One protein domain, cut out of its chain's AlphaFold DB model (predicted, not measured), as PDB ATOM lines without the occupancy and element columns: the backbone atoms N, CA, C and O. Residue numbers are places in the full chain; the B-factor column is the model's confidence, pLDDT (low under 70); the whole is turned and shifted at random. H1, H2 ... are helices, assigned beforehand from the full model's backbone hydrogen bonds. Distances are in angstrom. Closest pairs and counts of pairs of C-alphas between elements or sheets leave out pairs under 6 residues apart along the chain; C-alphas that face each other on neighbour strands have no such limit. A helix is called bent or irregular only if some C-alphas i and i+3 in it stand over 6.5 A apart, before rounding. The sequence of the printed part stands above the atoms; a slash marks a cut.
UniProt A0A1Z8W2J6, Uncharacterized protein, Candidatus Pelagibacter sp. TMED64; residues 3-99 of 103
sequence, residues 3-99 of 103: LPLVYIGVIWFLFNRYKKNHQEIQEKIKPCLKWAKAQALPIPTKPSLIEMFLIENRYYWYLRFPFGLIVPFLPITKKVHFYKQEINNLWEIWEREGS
ATOM      1  N   LEU A   3      96.336 -60.557 103.970       68.50
ATOM      2  CA  LEU A   3      95.154 -59.758 103.637       68.50
ATOM      3  C   LEU A   3      95.236 -58.976 102.307       68.50
ATOM      4  O   LEU A   3      94.258 -59.032 101.561       68.50
ATOM      5  N   PRO A   4      96.349 -58.301 101.942       74.38
ATOM      6  CA  PRO A   4      96.383 -57.528 100.697       74.38
ATOM      7  C   PRO A   4      96.376 -58.413  99.441       74.38
ATOM      8  O   PRO A   4      95.753 -58.054  98.445       74.38
ATOM      9  N   LEU A   5      97.003 -59.592  99.485       78.25
ATOM     10  CA  LEU A   5      97.039 -60.513  98.342       78.25
ATOM     11  C   LEU A   5      95.675 -61.162  98.097       78.25
ATOM     12  O   LEU A   5      95.230 -61.249  96.954       78.25
ATOM     13  N   VAL A   6      94.981 -61.552  99.170       80.50
ATOM     14  CA  VAL A   6      93.609 -62.075  99.081       80.50
ATOM     15  C   VAL A   6      92.668 -61.006  98.521       80.50
ATOM     16  O   VAL A   6      91.864 -61.299  97.640       80.50
ATOM     17  N   TYR A   7      92.809 -59.756  98.966       79.75
ATOM     18  CA  TYR A   7      92.013 -58.629  98.477       79.75
ATOM     19  C   TYR A   7      92.198 -58.387  96.969       79.75
ATOM     20  O   TYR A   7      91.216 -58.283  96.232       79.75
ATOM     21  N   ILE A   8      93.446 -58.376  96.487       81.88
ATOM     22  CA  ILE A   8      93.756 -58.243  95.054       81.88
ATOM     23  C   ILE A   8      93.184 -59.424  94.259       81.88
ATOM     24  O   ILE A   8      92.569 -59.217  93.212       81.88
ATOM     25  N   GLY A   9      93.333 -60.652  94.768       85.25
ATOM     26  CA  GLY A   9      92.794 -61.856  94.131       85.25
ATOM     27  C   GLY A   9      91.272 -61.815  93.979       85.25
ATOM     28  O   GLY A   9      90.748 -62.141  92.913       85.25
ATOM     29  N   VAL A  10      90.560 -61.339  95.005       84.00
ATOM     30  CA  VAL A  10      89.104 -61.147  94.968       84.00
ATOM     31  C   VAL A  10      88.714 -60.097  93.926       84.00
ATOM     32  O   VAL A  10      87.864 -60.383  93.082       84.00
ATOM     33  N   ILE A  11      89.353 -58.919  93.914       81.81
ATOM     34  CA  ILE A  11      89.073 -57.870  92.915       81.81
ATOM     35  C   ILE A  11      89.294 -58.391  91.496       81.81
ATOM     36  O   ILE A  11      88.448 -58.181  90.626       81.81
ATOM     37  N   TRP A  12      90.400 -59.096  91.259       87.62
ATOM     38  CA  TRP A  12      90.715 -59.659  89.950       87.62
ATOM     39  C   TRP A  12      89.679 -60.697  89.505       87.62
ATOM     40  O   TRP A  12      89.193 -60.650  88.373       87.62
ATOM     41  N   PHE A  13      89.277 -61.597  90.407       88.56
ATOM     42  CA  PHE A  13      88.239 -62.590  90.138       88.56
ATOM     43  C   PHE A  13      86.903 -61.935  89.760       88.56
ATOM     44  O   PHE A  13      86.267 -62.313  88.773       88.56
ATOM     45  N   LEU A  14      86.492 -60.915  90.511       85.00
ATOM     46  CA  LEU A  14      85.257 -60.176  90.261       85.00
ATOM     47  C   LEU A  14      85.308 -59.399  88.954       85.00
ATOM     48  O   LEU A  14      84.334 -59.413  88.206       85.00
ATOM     49  N   PHE A  15      86.441 -58.765  88.653       87.25
ATOM     50  CA  PHE A  15      86.645 -58.067  87.391       87.25
ATOM     51  C   PHE A  15      86.528 -59.023  86.202       87.25
ATOM     52  O   PHE A  15      85.841 -58.719  85.228       87.25
ATOM     53  N   ASN A  16      87.121 -60.215  86.294       89.69
ATOM     54  CA  ASN A  16      87.002 -61.232  85.250       89.69
ATOM     55  C   ASN A  16      85.565 -61.731  85.080       89.69
ATOM     56  O   ASN A  16      85.081 -61.846  83.951       89.69
ATOM     57  N   ARG A  17      84.855 -61.983  86.186       88.50
ATOM     58  CA  ARG A  17      83.439 -62.370  86.147       88.50
ATOM     59  C   ARG A  17      82.579 -61.268  85.528       88.50
ATOM     60  O   ARG A  17      81.753 -61.545  84.662       88.50
ATOM     61  N   TYR A  18      82.817 -60.022  85.926       88.00
ATOM     62  CA  TYR A  18      82.138 -58.855  85.382       88.00
ATOM     63  C   TYR A  18      82.389 -58.703  83.882       88.00
ATOM     64  O   TYR A  18      81.443 -58.556  83.113       88.00
ATOM     65  N   LYS A  19      83.648 -58.819  83.447       90.06
ATOM     66  CA  LYS A  19      84.032 -58.764  82.033       90.06
ATOM     67  C   LYS A  19      83.268 -59.799  81.208       90.06
ATOM     68  O   LYS A  19      82.734 -59.443  80.160       90.06
ATOM     69  N   LYS A  20      83.177 -61.044  81.687       88.44
ATOM     70  CA  LYS A  20      82.450 -62.121  80.999       88.44
ATOM     71  C   LYS A  20      80.953 -61.812  80.882       88.44
ATOM     72  O   LYS A  20      80.405 -61.872  79.786       88.44
ATOM     73  N   ASN A  21      80.315 -61.409  81.980       86.94
ATOM     74  CA  ASN A  21      78.893 -61.051  81.988       86.94
ATOM     75  C   ASN A  21      78.598 -59.853  81.073       86.94
ATOM     76  O   ASN A  21      77.630 -59.852  80.318       86.94
ATOM     77  N   HIS A  22      79.456 -58.833  81.107       85.12
ATOM     78  CA  HIS A  22      79.294 -57.645  80.285       85.12
ATOM     79  C   HIS A  22      79.472 -57.957  78.792       85.12
ATOM     80  O   HIS A  22      78.792 -57.365  77.959       85.12
ATOM     81  N   GLN A  23      80.358 -58.886  78.421       87.94
ATOM     82  CA  GLN A  23      80.462 -59.357  77.035       87.94
ATOM     83  C   GLN A  23      79.170 -60.033  76.564       87.94
ATOM     84  O   GLN A  23      78.699 -59.728  75.473       87.94
ATOM     85  N   GLU A  24      78.562 -60.879  77.395       87.56
ATOM     86  CA  GLU A  24      77.295 -61.535  77.063       87.56
ATOM     87  C   GLU A  24      76.156 -60.520  76.867       87.56
ATOM     88  O   GLU A  24      75.418 -60.585  75.884       87.56
ATOM     89  N   ILE A  25      76.050 -59.529  77.758       84.00
ATOM     90  CA  ILE A  25      75.073 -58.437  77.639       84.00
ATOM     91  C   ILE A  25      75.304 -57.639  76.346       84.00
ATOM     92  O   ILE A  25      74.357 -57.305  75.640       84.00
ATOM     93  N   GLN A  26      76.560 -57.353  76.001       85.12
ATOM     94  CA  GLN A  26      76.891 -56.610  74.784       85.12
ATOM     95  C   GLN A  26      76.534 -57.379  73.512       85.12
ATOM     96  O   GLN A  26      76.046 -56.763  72.570       85.12
ATOM     97  N   GLU A  27      76.724 -58.699  73.482       87.69
ATOM     98  CA  GLU A  27      76.277 -59.518  72.352       87.69
ATOM     99  C   GLU A  27      74.745 -59.535  72.234       87.69
ATOM    100  O   GLU A  27      74.232 -59.427  71.121       87.69
ATOM    101  N   LYS A  28      74.003 -59.543  73.354       85.88
ATOM    102  CA  LYS A  28      72.530 -59.413  73.346       85.88
ATOM    103  C   LYS A  28      72.050 -58.046  72.844       85.88
ATOM    104  O   LYS A  28      71.062 -57.977  72.125       85.88
ATOM    105  N   ILE A  29      72.761 -56.967  73.178       85.62
ATOM    106  CA  ILE A  29      72.420 -55.581  72.793       85.62
ATOM    107  C   ILE A  29      72.866 -55.239  71.360       85.62
ATOM    108  O   ILE A  29      72.316 -54.347  70.716       85.62
ATOM    109  N   LYS A  30      73.842 -55.962  70.812       88.38
ATOM    110  CA  LYS A  30      74.368 -55.786  69.450       88.38
ATOM    111  C   LYS A  30      73.296 -55.686  68.349       88.38
ATOM    112  O   LYS A  30      73.433 -54.780  67.525       88.38
ATOM    113  N   PRO A  31      72.255 -56.543  68.280       86.25
ATOM    114  CA  PRO A  31      71.172 -56.384  67.306       86.25
ATOM    115  C   PRO A  31      70.396 -55.075  67.489       86.25
ATOM    116  O   PRO A  31      70.193 -54.368  66.505       86.25
ATOM    117  N   CYS A  32      70.061 -54.700  68.727       86.38
ATOM    118  CA  CYS A  32      69.413 -53.424  69.042       86.38
ATOM    119  C   CYS A  32      70.262 -52.230  68.570       86.38
ATOM    120  O   CYS A  32      69.744 -51.305  67.950       86.38
ATOM    121  N   LEU A  33      71.580 -52.261  68.792       86.94
ATOM    122  CA  LEU A  33      72.483 -51.198  68.332       86.94
ATOM    123  C   LEU A  33      72.610 -51.144  66.807       86.94
ATOM    124  O   LEU A  33      72.707 -50.058  66.235       86.94
ATOM    125  N   LYS A  34      72.605 -52.299  66.131       89.00
ATOM    126  CA  LYS A  34      72.587 -52.355  64.662       89.00
ATOM    127  C   LYS A  34      71.291 -51.770  64.100       89.00
ATOM    128  O   LYS A  34      71.361 -50.997  63.149       89.00
ATOM    129  N   TRP A  35      70.148 -52.102  64.698       88.69
ATOM    130  CA  TRP A  35      68.851 -51.528  64.340       88.69
ATOM    131  C   TRP A  35      68.832 -50.012  64.568       88.69
ATOM    132  O   TRP A  35      68.519 -49.268  63.645       88.69
ATOM    133  N   ALA A  36      69.290 -49.540  65.732       87.31
ATOM    134  CA  ALA A  36      69.357 -48.111  66.043       87.31
ATOM    135  C   ALA A  36      70.239 -47.347  65.042       87.31
ATOM    136  O   ALA A  36      69.874 -46.266  64.588       87.31
ATOM    137  N   LYS A  37      71.368 -47.943  64.627       88.06
ATOM    138  CA  LYS A  37      72.236 -47.376  63.587       88.06
ATOM    139  C   LYS A  37      71.539 -47.290  62.226       88.06
ATOM    140  O   LYS A  37      71.735 -46.309  61.519       88.06
ATOM    141  N   ALA A  38      70.750 -48.300  61.856       87.56
ATOM    142  CA  ALA A  38      69.984 -48.296  60.610       87.56
ATOM    143  C   ALA A  38      68.874 -47.229  60.613       87.56
ATOM    144  O   ALA A  38      68.622 -46.618  59.582       87.56
ATOM    145  N   GLN A  39      68.278 -46.964  61.778       85.00
ATOM    146  CA  GLN A  39      67.263 -45.924  61.988       85.00
ATOM    147  C   GLN A  39      67.850 -44.521  62.232       85.00
ATOM    148  O   GLN A  39      67.113 -43.594  62.555       85.00
ATOM    149  N   ALA A  40      69.175 -44.351  62.107       87.31
ATOM    150  CA  ALA A  40      69.886 -43.100  62.388       87.31
ATOM    151  C   ALA A  40      69.633 -42.518  63.800       87.31
ATOM    152  O   ALA A  40      69.700 -41.305  64.002       87.31
ATOM    153  N   LEU A  41      69.378 -43.381  64.792       85.62
ATOM    154  CA  LEU A  41      69.199 -42.972  66.186       85.62
ATOM    155  C   LEU A  41      70.544 -42.626  66.850       85.62
ATOM    156  O   LEU A  41      71.574 -43.231  66.523       85.62
ATOM    157  N   PRO A  42      70.558 -41.689  67.817       81.88
ATOM    158  CA  PRO A  42      71.764 -41.350  68.562       81.88
ATOM    159  C   PRO A  42      72.232 -42.551  69.393       81.88
ATOM    160  O   PRO A  42      71.489 -43.093  70.210       81.88
ATOM    161  N   ILE A  43      73.481 -42.973  69.179       83.62
ATOM    162  CA  ILE A  43      74.089 -44.074  69.932       83.62
ATOM    163  C   ILE A  43      74.874 -43.486  71.114       83.62
ATOM    164  O   ILE A  43      75.790 -42.689  70.884       83.62
ATOM    165  N   PRO A  44      74.579 -43.899  72.360       84.00
ATOM    166  CA  PRO A  44      75.287 -43.424  73.543       84.00
ATOM    167  C   PRO A  44      76.789 -43.720  73.465       84.00
ATOM    168  O   PRO A  44      77.217 -44.812  73.075       84.00
ATOM    169  N   THR A  45      77.618 -42.779  73.926       83.94
ATOM    170  CA  THR A  45      79.069 -43.007  74.029       83.94
ATOM    171  C   THR A  45      79.362 -43.995  75.150       83.94
ATOM    172  O   THR A  45      79.090 -43.714  76.316       83.94
ATOM    173  N   LYS A  46      79.962 -45.139  74.812       85.00
ATOM    174  CA  LYS A  46      80.254 -46.221  75.759       85.00
ATOM    175  C   LYS A  46      81.341 -45.832  76.783       85.00
ATOM    176  O   LYS A  46      82.472 -45.554  76.382       85.00
ATOM    177  N   PRO A  47      81.046 -45.847  78.098       86.94
ATOM    178  CA  PRO A  47      82.062 -45.773  79.146       86.94
ATOM    179  C   PRO A  47      83.069 -46.929  79.070       86.94
ATOM    180  O   PRO A  47      82.790 -47.992  78.511       86.94
ATOM    181  N   SER A  48      84.241 -46.752  79.673       87.12
ATOM    182  CA  SER A  48      85.226 -47.827  79.764       87.12
ATOM    183  C   SER A  48      84.726 -48.963  80.664       87.12
ATOM    184  O   SER A  48      83.959 -48.756  81.606       87.12
ATOM    185  N   LEU A  49      85.200 -50.183  80.405       85.19
ATOM    186  CA  LEU A  49      84.810 -51.361  81.186       85.19
ATOM    187  C   LEU A  49      85.224 -51.239  82.663       85.19
ATOM    188  O   LEU A  49      84.532 -51.749  83.536       85.19
ATOM    189  N   ILE A  50      86.318 -50.523  82.940       83.12
ATOM    190  CA  ILE A  50      86.786 -50.227  84.299       83.12
ATOM    191  C   ILE A  50      85.862 -49.207  84.974       83.12
ATOM    192  O   ILE A  50      85.474 -49.425  86.118       83.12
ATOM    193  N   GLU A  51      85.464 -48.135  84.273       83.38
ATOM    194  CA  GLU A  51      84.480 -47.167  84.786       83.38
ATOM    195  C   GLU A  51      83.185 -47.893  85.168       83.38
ATOM    196  O   GLU A  51      82.723 -47.774  86.299       83.38
ATOM    197  N   MET A  52      82.629 -48.710  84.268       84.94
ATOM    198  CA  MET A  52      81.402 -49.456  84.555       84.94
ATOM    199  C   MET A  52      81.584 -50.450  85.707       84.94
ATOM    200  O   MET A  52      80.745 -50.494  86.604       84.94
ATOM    201  N   PHE A  53      82.702 -51.185  85.741       84.69
ATOM    202  CA  PHE A  53      83.022 -52.100  86.836       84.69
ATOM    203  C   PHE A  53      83.046 -51.377  88.186       84.69
ATOM    204  O   PHE A  53      82.385 -51.826  89.122       84.69
ATOM    205  N   LEU A  54      83.748 -50.245  88.282       79.94
ATOM    206  CA  LEU A  54      83.838 -49.450  89.508       79.94
ATOM    207  C   LEU A  54      82.467 -48.928  89.948       79.94
ATOM    208  O   LEU A  54      82.134 -49.022  91.125       79.94
ATOM    209  N   ILE A  55      81.657 -48.413  89.017       80.62
ATOM    210  CA  ILE A  55      80.326 -47.870  89.320       80.62
ATOM    211  C   ILE A  55      79.356 -48.960  89.775       80.62
ATOM    212  O   ILE A  55      78.609 -48.736  90.726       80.62
ATOM    213  N   GLU A  56      79.344 -50.111  89.109       77.56
ATOM    214  CA  GLU A  56      78.407 -51.202  89.397       77.56
ATOM    215  C   GLU A  56      78.786 -51.990  90.643       77.56
ATOM    216  O   GLU A  56      77.913 -52.430  91.387       77.56
ATOM    217  N   ASN A  57      80.085 -52.121  90.906       75.38
ATOM    218  CA  ASN A  57      80.587 -52.875  92.044       75.38
ATOM    219  C   ASN A  57      80.881 -51.977  93.265       75.38
ATOM    220  O   ASN A  57      81.313 -52.477  94.302       75.38
ATOM    221  N   ARG A  58      80.589 -50.667  93.209       71.62
ATOM    222  CA  ARG A  58      80.831 -49.720  94.321       71.62
ATOM    223  C   ARG A  58      80.147 -50.096  95.639       71.62
ATOM    224  O   ARG A  58      80.579 -49.661  96.702       71.62
ATOM    225  N   TYR A  59      79.059 -50.863  95.564       65.19
ATOM    226  CA  TYR A  59      78.258 -51.268  96.720       65.19
ATOM    227  C   TYR A  59      78.809 -52.498  97.442       65.19
ATOM    228  O   TYR A  59      78.394 -52.778  98.568       65.19
ATOM    229  N   TYR A  60      79.748 -53.226  96.832       68.50
ATOM    230  CA  TYR A  60      80.382 -54.343  97.510       68.50
ATOM    231  C   TYR A  60      81.244 -53.844  98.667       68.50
ATOM    232  O   TYR A  60      82.028 -52.909  98.525       68.50
ATOM    233  N   TRP A  61      81.116 -54.504  99.815       59.25
ATOM    234  CA  TRP A  61      81.760 -54.124 101.075       59.25
ATOM    235  C   TRP A  61      83.280 -53.907 100.965       59.25
ATOM    236  O   TRP A  61      83.802 -52.989 101.588       59.25
ATOM    237  N   TYR A  62      83.973 -54.672 100.115       64.88
ATOM    238  CA  TYR A  62      85.415 -54.544  99.863       64.88
ATOM    239  C   TYR A  62      85.788 -53.403  98.896       64.88
ATOM    240  O   TYR A  62      86.926 -52.953  98.917       64.88
ATOM    241  N   LEU A  63      84.862 -52.901  98.072       62.81
ATOM    242  CA  LEU A  63      85.051 -51.691  97.251       62.81
ATOM    243  C   LEU A  63      84.497 -50.435  97.945       62.81
ATOM    244  O   LEU A  63      84.848 -49.314  97.588       62.81
ATOM    245  N   ARG A  64      83.663 -50.599  98.976       64.75
ATOM    246  CA  ARG A  64      83.008 -49.501  99.697       64.75
ATOM    247  C   ARG A  64      83.995 -48.531 100.357       64.75
ATOM    248  O   ARG A  64      83.672 -47.355 100.488       64.75
ATOM    249  N   PHE A  65      85.196 -48.983 100.708       59.81
ATOM    250  CA  PHE A  65      86.253 -48.130 101.248       59.81
ATOM    251  C   PHE A  65      87.566 -48.374 100.485       59.81
ATOM    252  O   PHE A  65      88.006 -49.522 100.434       59.81
ATOM    253  N   PRO A  66      88.189 -47.350  99.862       59.44
ATOM    254  CA  PRO A  66      87.799 -45.932  99.830       59.44
ATOM    255  C   PRO A  66      86.800 -45.565  98.709       59.44
ATOM    256  O   PRO A  66      86.281 -44.450  98.685       59.44
ATOM    257  N   PHE A  67      86.515 -46.469  97.763       62.72
ATOM    258  CA  PHE A  67      85.810 -46.101  96.527       62.72
ATOM    259  C   PHE A  67      84.323 -45.787  96.730       62.72
ATOM    260  O   PHE A  67      83.810 -44.885  96.081       62.72
ATOM    261  N   GLY A  68      83.630 -46.442  97.660       62.44
ATOM    262  CA  GLY A  68      82.209 -46.179  97.930       62.44
ATOM    263  C   GLY A  68      81.890 -44.748  98.383       62.44
ATOM    264  O   GLY A  68      80.771 -44.292  98.159       62.44
ATOM    265  N   LEU A  69      82.858 -44.028  98.963       65.81
ATOM    266  CA  LEU A  69      82.711 -42.618  99.349       65.81
ATOM    267  C   LEU A  69      83.059 -41.652  98.212       65.81
ATOM    268  O   LEU A  69      82.428 -40.612  98.087       65.81
ATOM    269  N   ILE A  70      84.045 -41.992  97.378       66.56
ATOM    270  CA  ILE A  70      84.591 -41.087  96.353       66.56
ATOM    271  C   ILE A  70      83.829 -41.224  95.031       66.56
ATOM    272  O   ILE A  70      83.519 -40.235  94.369       66.56
ATOM    273  N   VAL A  71      83.489 -42.457  94.651       69.38
ATOM    274  CA  VAL A  71      82.888 -42.793  93.357       69.38
ATOM    275  C   VAL A  71      81.586 -42.035  93.067       69.38
ATOM    276  O   VAL A  71      81.472 -41.521  91.955       69.38
ATOM    277  N   PRO A  72      80.624 -41.876  94.001       69.00
ATOM    278  CA  PRO A  72      79.383 -41.143  93.730       69.00
ATOM    279  C   PRO A  72      79.591 -39.694  93.263       69.00
ATOM    280  O   PRO A  72      78.782 -39.188  92.488       69.00
ATOM    281  N   PHE A  73      80.680 -39.049  93.691       72.50
ATOM    282  CA  PHE A  73      81.002 -37.664  93.340       72.50
ATOM    283  C   PHE A  73      81.799 -37.534  92.040       72.50
ATOM    284  O   PHE A  73      81.938 -36.432  91.511       72.50
ATOM    285  N   LEU A  74      82.316 -38.639  91.494       77.44
ATOM    286  CA  LEU A  74      83.081 -38.586  90.258       77.44
ATOM    287  C   LEU A  74      82.159 -38.379  89.039       77.44
ATOM    288  O   LEU A  74      81.107 -39.021  88.932       77.44
ATOM    289  N   PRO A  75      82.577 -37.567  88.049       77.31
ATOM    290  CA  PRO A  75      81.798 -37.314  86.832       77.31
ATOM    291  C   PRO A  75      81.539 -38.587  86.006       77.31
ATOM    292  O   PRO A  75      80.546 -38.669  85.281       77.31
ATOM    293  N   ILE A  76      82.373 -39.621  86.173       80.38
ATOM    294  CA  ILE A  76      82.193 -40.942  85.550       80.38
ATOM    295  C   ILE A  76      80.891 -41.631  85.982       80.38
ATOM    296  O   ILE A  76      80.314 -42.384  85.200       80.38
ATOM    297  N   THR A  77      80.375 -41.345  87.182       80.44
ATOM    298  CA  THR A  77      79.123 -41.938  87.679       80.44
ATOM    299  C   THR A  77      77.936 -41.477  86.850       80.44
ATOM    300  O   THR A  77      77.122 -42.300  86.431       80.44
ATOM    301  N   LYS A  78      77.877 -40.175  86.544       82.00
ATOM    302  CA  LYS A  78      76.842 -39.602  85.676       82.00
ATOM    303  C   LYS A  78      76.939 -40.169  84.263       82.00
ATOM    304  O   LYS A  78      75.931 -40.597  83.718       82.00
ATOM    305  N   LYS A  79      78.155 -40.262  83.715       85.12
ATOM    306  CA  LYS A  79      78.418 -40.840  82.387       85.12
ATOM    307  C   LYS A  79      77.934 -42.290  82.275       85.12
ATOM    308  O   LYS A  79      77.249 -42.631  81.317       85.12
ATOM    309  N   VAL A  80      78.257 -43.143  83.253       85.50
ATOM    310  CA  VAL A  80      77.818 -44.551  83.254       85.50
ATOM    311  C   VAL A  80      76.304 -44.660  83.415       85.50
ATOM    312  O   VAL A  80      75.682 -45.481  82.744       85.50
ATOM    313  N   HIS A  81      75.700 -43.843  84.280       85.44
ATOM    314  CA  HIS A  81      74.255 -43.875  84.482       85.44
ATOM    315  C   HIS A  81      73.489 -43.427  83.232       85.44
ATOM    316  O   HIS A  81      72.571 -44.121  82.808       85.44
ATOM    317  N   PHE A  82      73.937 -42.340  82.596       87.81
ATOM    318  CA  PHE A  82      73.368 -41.830  81.352       87.81
ATOM    319  C   PHE A  82      73.468 -42.854  80.217       87.81
ATOM    320  O   PHE A  82      72.462 -43.188  79.603       87.81
ATOM    321  N   TYR A  83      74.649 -43.456  80.024       88.75
ATOM    322  CA  TYR A  83      74.832 -44.533  79.047       88.75
ATOM    323  C   TYR A  83      73.846 -45.691  79.270       88.75
ATOM    324  O   TYR A  83      73.235 -46.176  78.322       88.75
ATOM    325  N   LYS A  84      73.671 -46.139  80.519       86.81
ATOM    326  CA  LYS A  84      72.730 -47.223  80.839       86.81
ATOM    327  C   LYS A  84      71.288 -46.842  80.534       86.81
ATOM    328  O   LYS A  84      70.548 -47.664  80.005       86.81
ATOM    329  N   GLN A  85      70.904 -45.615  80.865       88.56
ATOM    330  CA  GLN A  85      69.563 -45.112  80.615       88.56
ATOM    331  C   GLN A  85      69.271 -45.025  79.112       88.56
ATOM    332  O   GLN A  85      68.235 -45.513  78.673       88.56
ATOM    333  N   GLU A  86      70.196 -44.493  78.312       89.44
ATOM    334  CA  GLU A  86      70.025 -44.420  76.856       89.44
ATOM    335  C   GLU A  86      69.966 -45.805  76.205       89.44
ATOM    336  O   GLU A  86      69.117 -46.044  75.351       89.44
ATOM    337  N   ILE A  87      70.810 -46.749  76.636       88.62
ATOM    338  CA  ILE A  87      70.754 -48.135  76.151       88.62
ATOM    339  C   ILE A  87      69.416 -48.797  76.495       88.62
ATOM    340  O   ILE A  87      68.850 -49.471  75.638       88.62
ATOM    341  N   ASN A  88      68.901 -48.603  77.712       89.25
ATOM    342  CA  ASN A  88      67.600 -49.145  78.108       89.25
ATOM    343  C   ASN A  88      66.462 -48.532  77.283       89.25
ATOM    344  O   ASN A  88      65.611 -49.264  76.793       89.25
ATOM    345  N   ASN A  89      66.485 -47.217  77.054       89.00
ATOM    346  CA  ASN A  89      65.497 -46.552  76.206       89.00
ATOM    347  C   ASN A  89      65.539 -47.101  74.771       89.00
ATOM    348  O   ASN A  89      64.500 -47.433  74.206       89.00
ATOM    349  N   LEU A  90      66.735 -47.245  74.187       88.19
ATOM    350  CA  LEU A  90      66.902 -47.841  72.857       88.19
ATOM    351  C   LEU A  90      66.384 -49.278  72.813       88.19
ATOM    352  O   LEU A  90      65.740 -49.662  71.840       88.19
ATOM    353  N   TRP A  91      66.635 -50.053  73.868       88.25
ATOM    354  CA  TRP A  91      66.146 -51.420  73.990       88.25
ATOM    355  C   TRP A  91      64.615 -51.482  74.019       88.25
ATOM    356  O   TRP A  91      64.023 -52.249  73.268       88.25
ATOM    357  N   GLU A  92      63.963 -50.634  74.817       88.38
ATOM    358  CA  GLU A  92      62.499 -50.559  74.895       88.38
ATOM    359  C   GLU A  92      61.845 -50.108  73.584       88.38
ATOM    360  O   GLU A  92      60.728 -50.523  73.264       88.38
ATOM    361  N   ILE A  93      62.496 -49.218  72.831       86.75
ATOM    362  CA  ILE A  93      62.013 -48.808  71.508       86.75
ATOM    363  C   ILE A  93      62.188 -49.972  70.526       86.75
ATOM    364  O   ILE A  93      61.245 -50.336  69.826       86.75
ATOM    365  N   TRP A  94      63.351 -50.623  70.529       86.00
ATOM    366  CA  TRP A  94      63.619 -51.776  69.675       86.00
ATOM    367  C   TRP A  94      62.651 -52.940  69.942       86.00
ATOM    368  O   TRP A  94      62.135 -53.534  68.998       86.00
ATOM    369  N   GLU A  95      62.318 -53.233  71.199       85.62
ATOM    370  CA  GLU A  95      61.307 -54.241  71.555       85.62
ATOM    371  C   GLU A  95      59.881 -53.884  71.109       85.62
ATOM    372  O   GLU A  95      59.030 -54.772  70.954       85.62
ATOM    373  N   ARG A  96      59.593 -52.592  70.930       82.56
ATOM    374  CA  ARG A  96      58.305 -52.113  70.420       82.56
ATOM    375  C   ARG A  96      58.234 -52.139  68.897       82.56
ATOM    376  O   ARG A  96      57.199 -52.527  68.372       82.56
ATOM    377  N   GLU A  97      59.309 -51.760  68.214       79.94
ATOM    378  CA  GLU A  97      59.277 -51.441  66.779       79.94
ATOM    379  C   GLU A  97      60.046 -52.422  65.884       79.94
ATOM    380  O   GLU A  97      59.771 -52.505  64.690       79.94
ATOM    381  N   GLY A  98      61.031 -53.149  66.420       65.12
ATOM    382  CA  GLY A  98      62.035 -53.848  65.610       65.12
ATOM    383  C   GLY A  98      62.476 -55.220  66.119       65.12
ATOM    384  O   GLY A  98      63.422 -55.785  65.563       65.12
ATOM    385  N   SER A  99      61.840 -55.767  67.159       64.75
ATOM    386  CA  SER A  99      62.121 -57.128  67.620       64.75
ATOM    387  C   SER A  99      61.441 -58.145  66.689       64.75
ATOM    388  O   SER A  99      60.238 -58.015  66.442       64.75
TER     389      SER A  99
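Overview. This is residues 3 to 99 of the 103 residues of an uncharacterized protein of Candidatus Pelagibacter sp. TMED64 (UniProt A0A1Z8W2J6). A long, loose frame of helices: the long arm H1a makes one side and sets the length, the short arm H1b turns in at one end, and the second long helix H4 makes the other side, slanting in to meet H1b. Short H2 sits crosswise between H1a and H4, and short H3 lies near H2, toward the beginning of H4. The printed part has 97 residues with four named helices in the order H1, H2, H3, H4 and no named strand; the class is all helix. The whole is loose, with a radius of gyration of the C-alphas of 16.0 A, and elongated, spanning 52 by 27 by 18 A.

Along the chain. H1, residues 3 to 38, was assigned as one helix by its hydrogen bonds but is bent: C-alphas 28 and 31 are 6.9 A apart. Its arm H1a, residues 3 to 28, begins with C-alpha 3 at (95.154, -59.758, 103.637) and measures 37.8 A; its arm H1b, residues 31 to 38, measures 10.6 A. H4, residues 75 to 97, measures 33.3 A and ends with C-alpha 97 at (59.277, -51.441, 66.779). H2, residues 49 to 57, begins with C-alpha 49 at (84.810, -51.361, 81.186). H3, residues 67 to 73, is irregular, but only just: C-alphas 69 and 72 are 6.7 A apart.

Arrangement. H1a and H1b stand at a steep tilt of 57 degrees. H1a, with residues 15 to 19 alone, only just touches H2, with 3 pairs of C-alphas within 8 A; the closest C-alphas, of Tyr 18 and Phe 53, are 7.0 A apart. Their lines are about perpendicular at 72 degrees, only just beyond steep. H4 touches H2 with residues 76 to 80 alone, about perpendicular at 88 degrees; the closest C-alphas, of Met 52 and Val 80, are 6.2 A apart. H4 touches H1b with residues 90 to 94 alone, about perpendicular at 86 degrees; the closest C-alphas, of Cys 32 and Trp 94, are 6.1 A apart. The helix packing is mostly crossed, with 0 of these 3 touching pairs at a shallow tilt. H3 is close to H2 but not clearly touching; the closest C-alphas, of Ile 55 and Val 71, are 7.0 A apart. H1a is apart from H3 and H4. In H1a, H1b, H2 and H4 every O i to N i+4 pair is within hydrogen-bond range; in H3 1 of 3 is, beside 2 of 4 O i to N i+3 pairs.

Size, cuts and confidence. The two C-alphas farthest apart, of Leu 3 and Glu 97, are 52.1 A apart. The printed part has no cut. The link from H3 to H4 is tight, and those from H1 to H2 and from H2 to H3 are short. Residues 23 to 28, which belong to H1a, stand free. Mean pLDDT of the printed part is 81.2; residue 3, residues 59 to 72 and residues 98 to 99 are under 70.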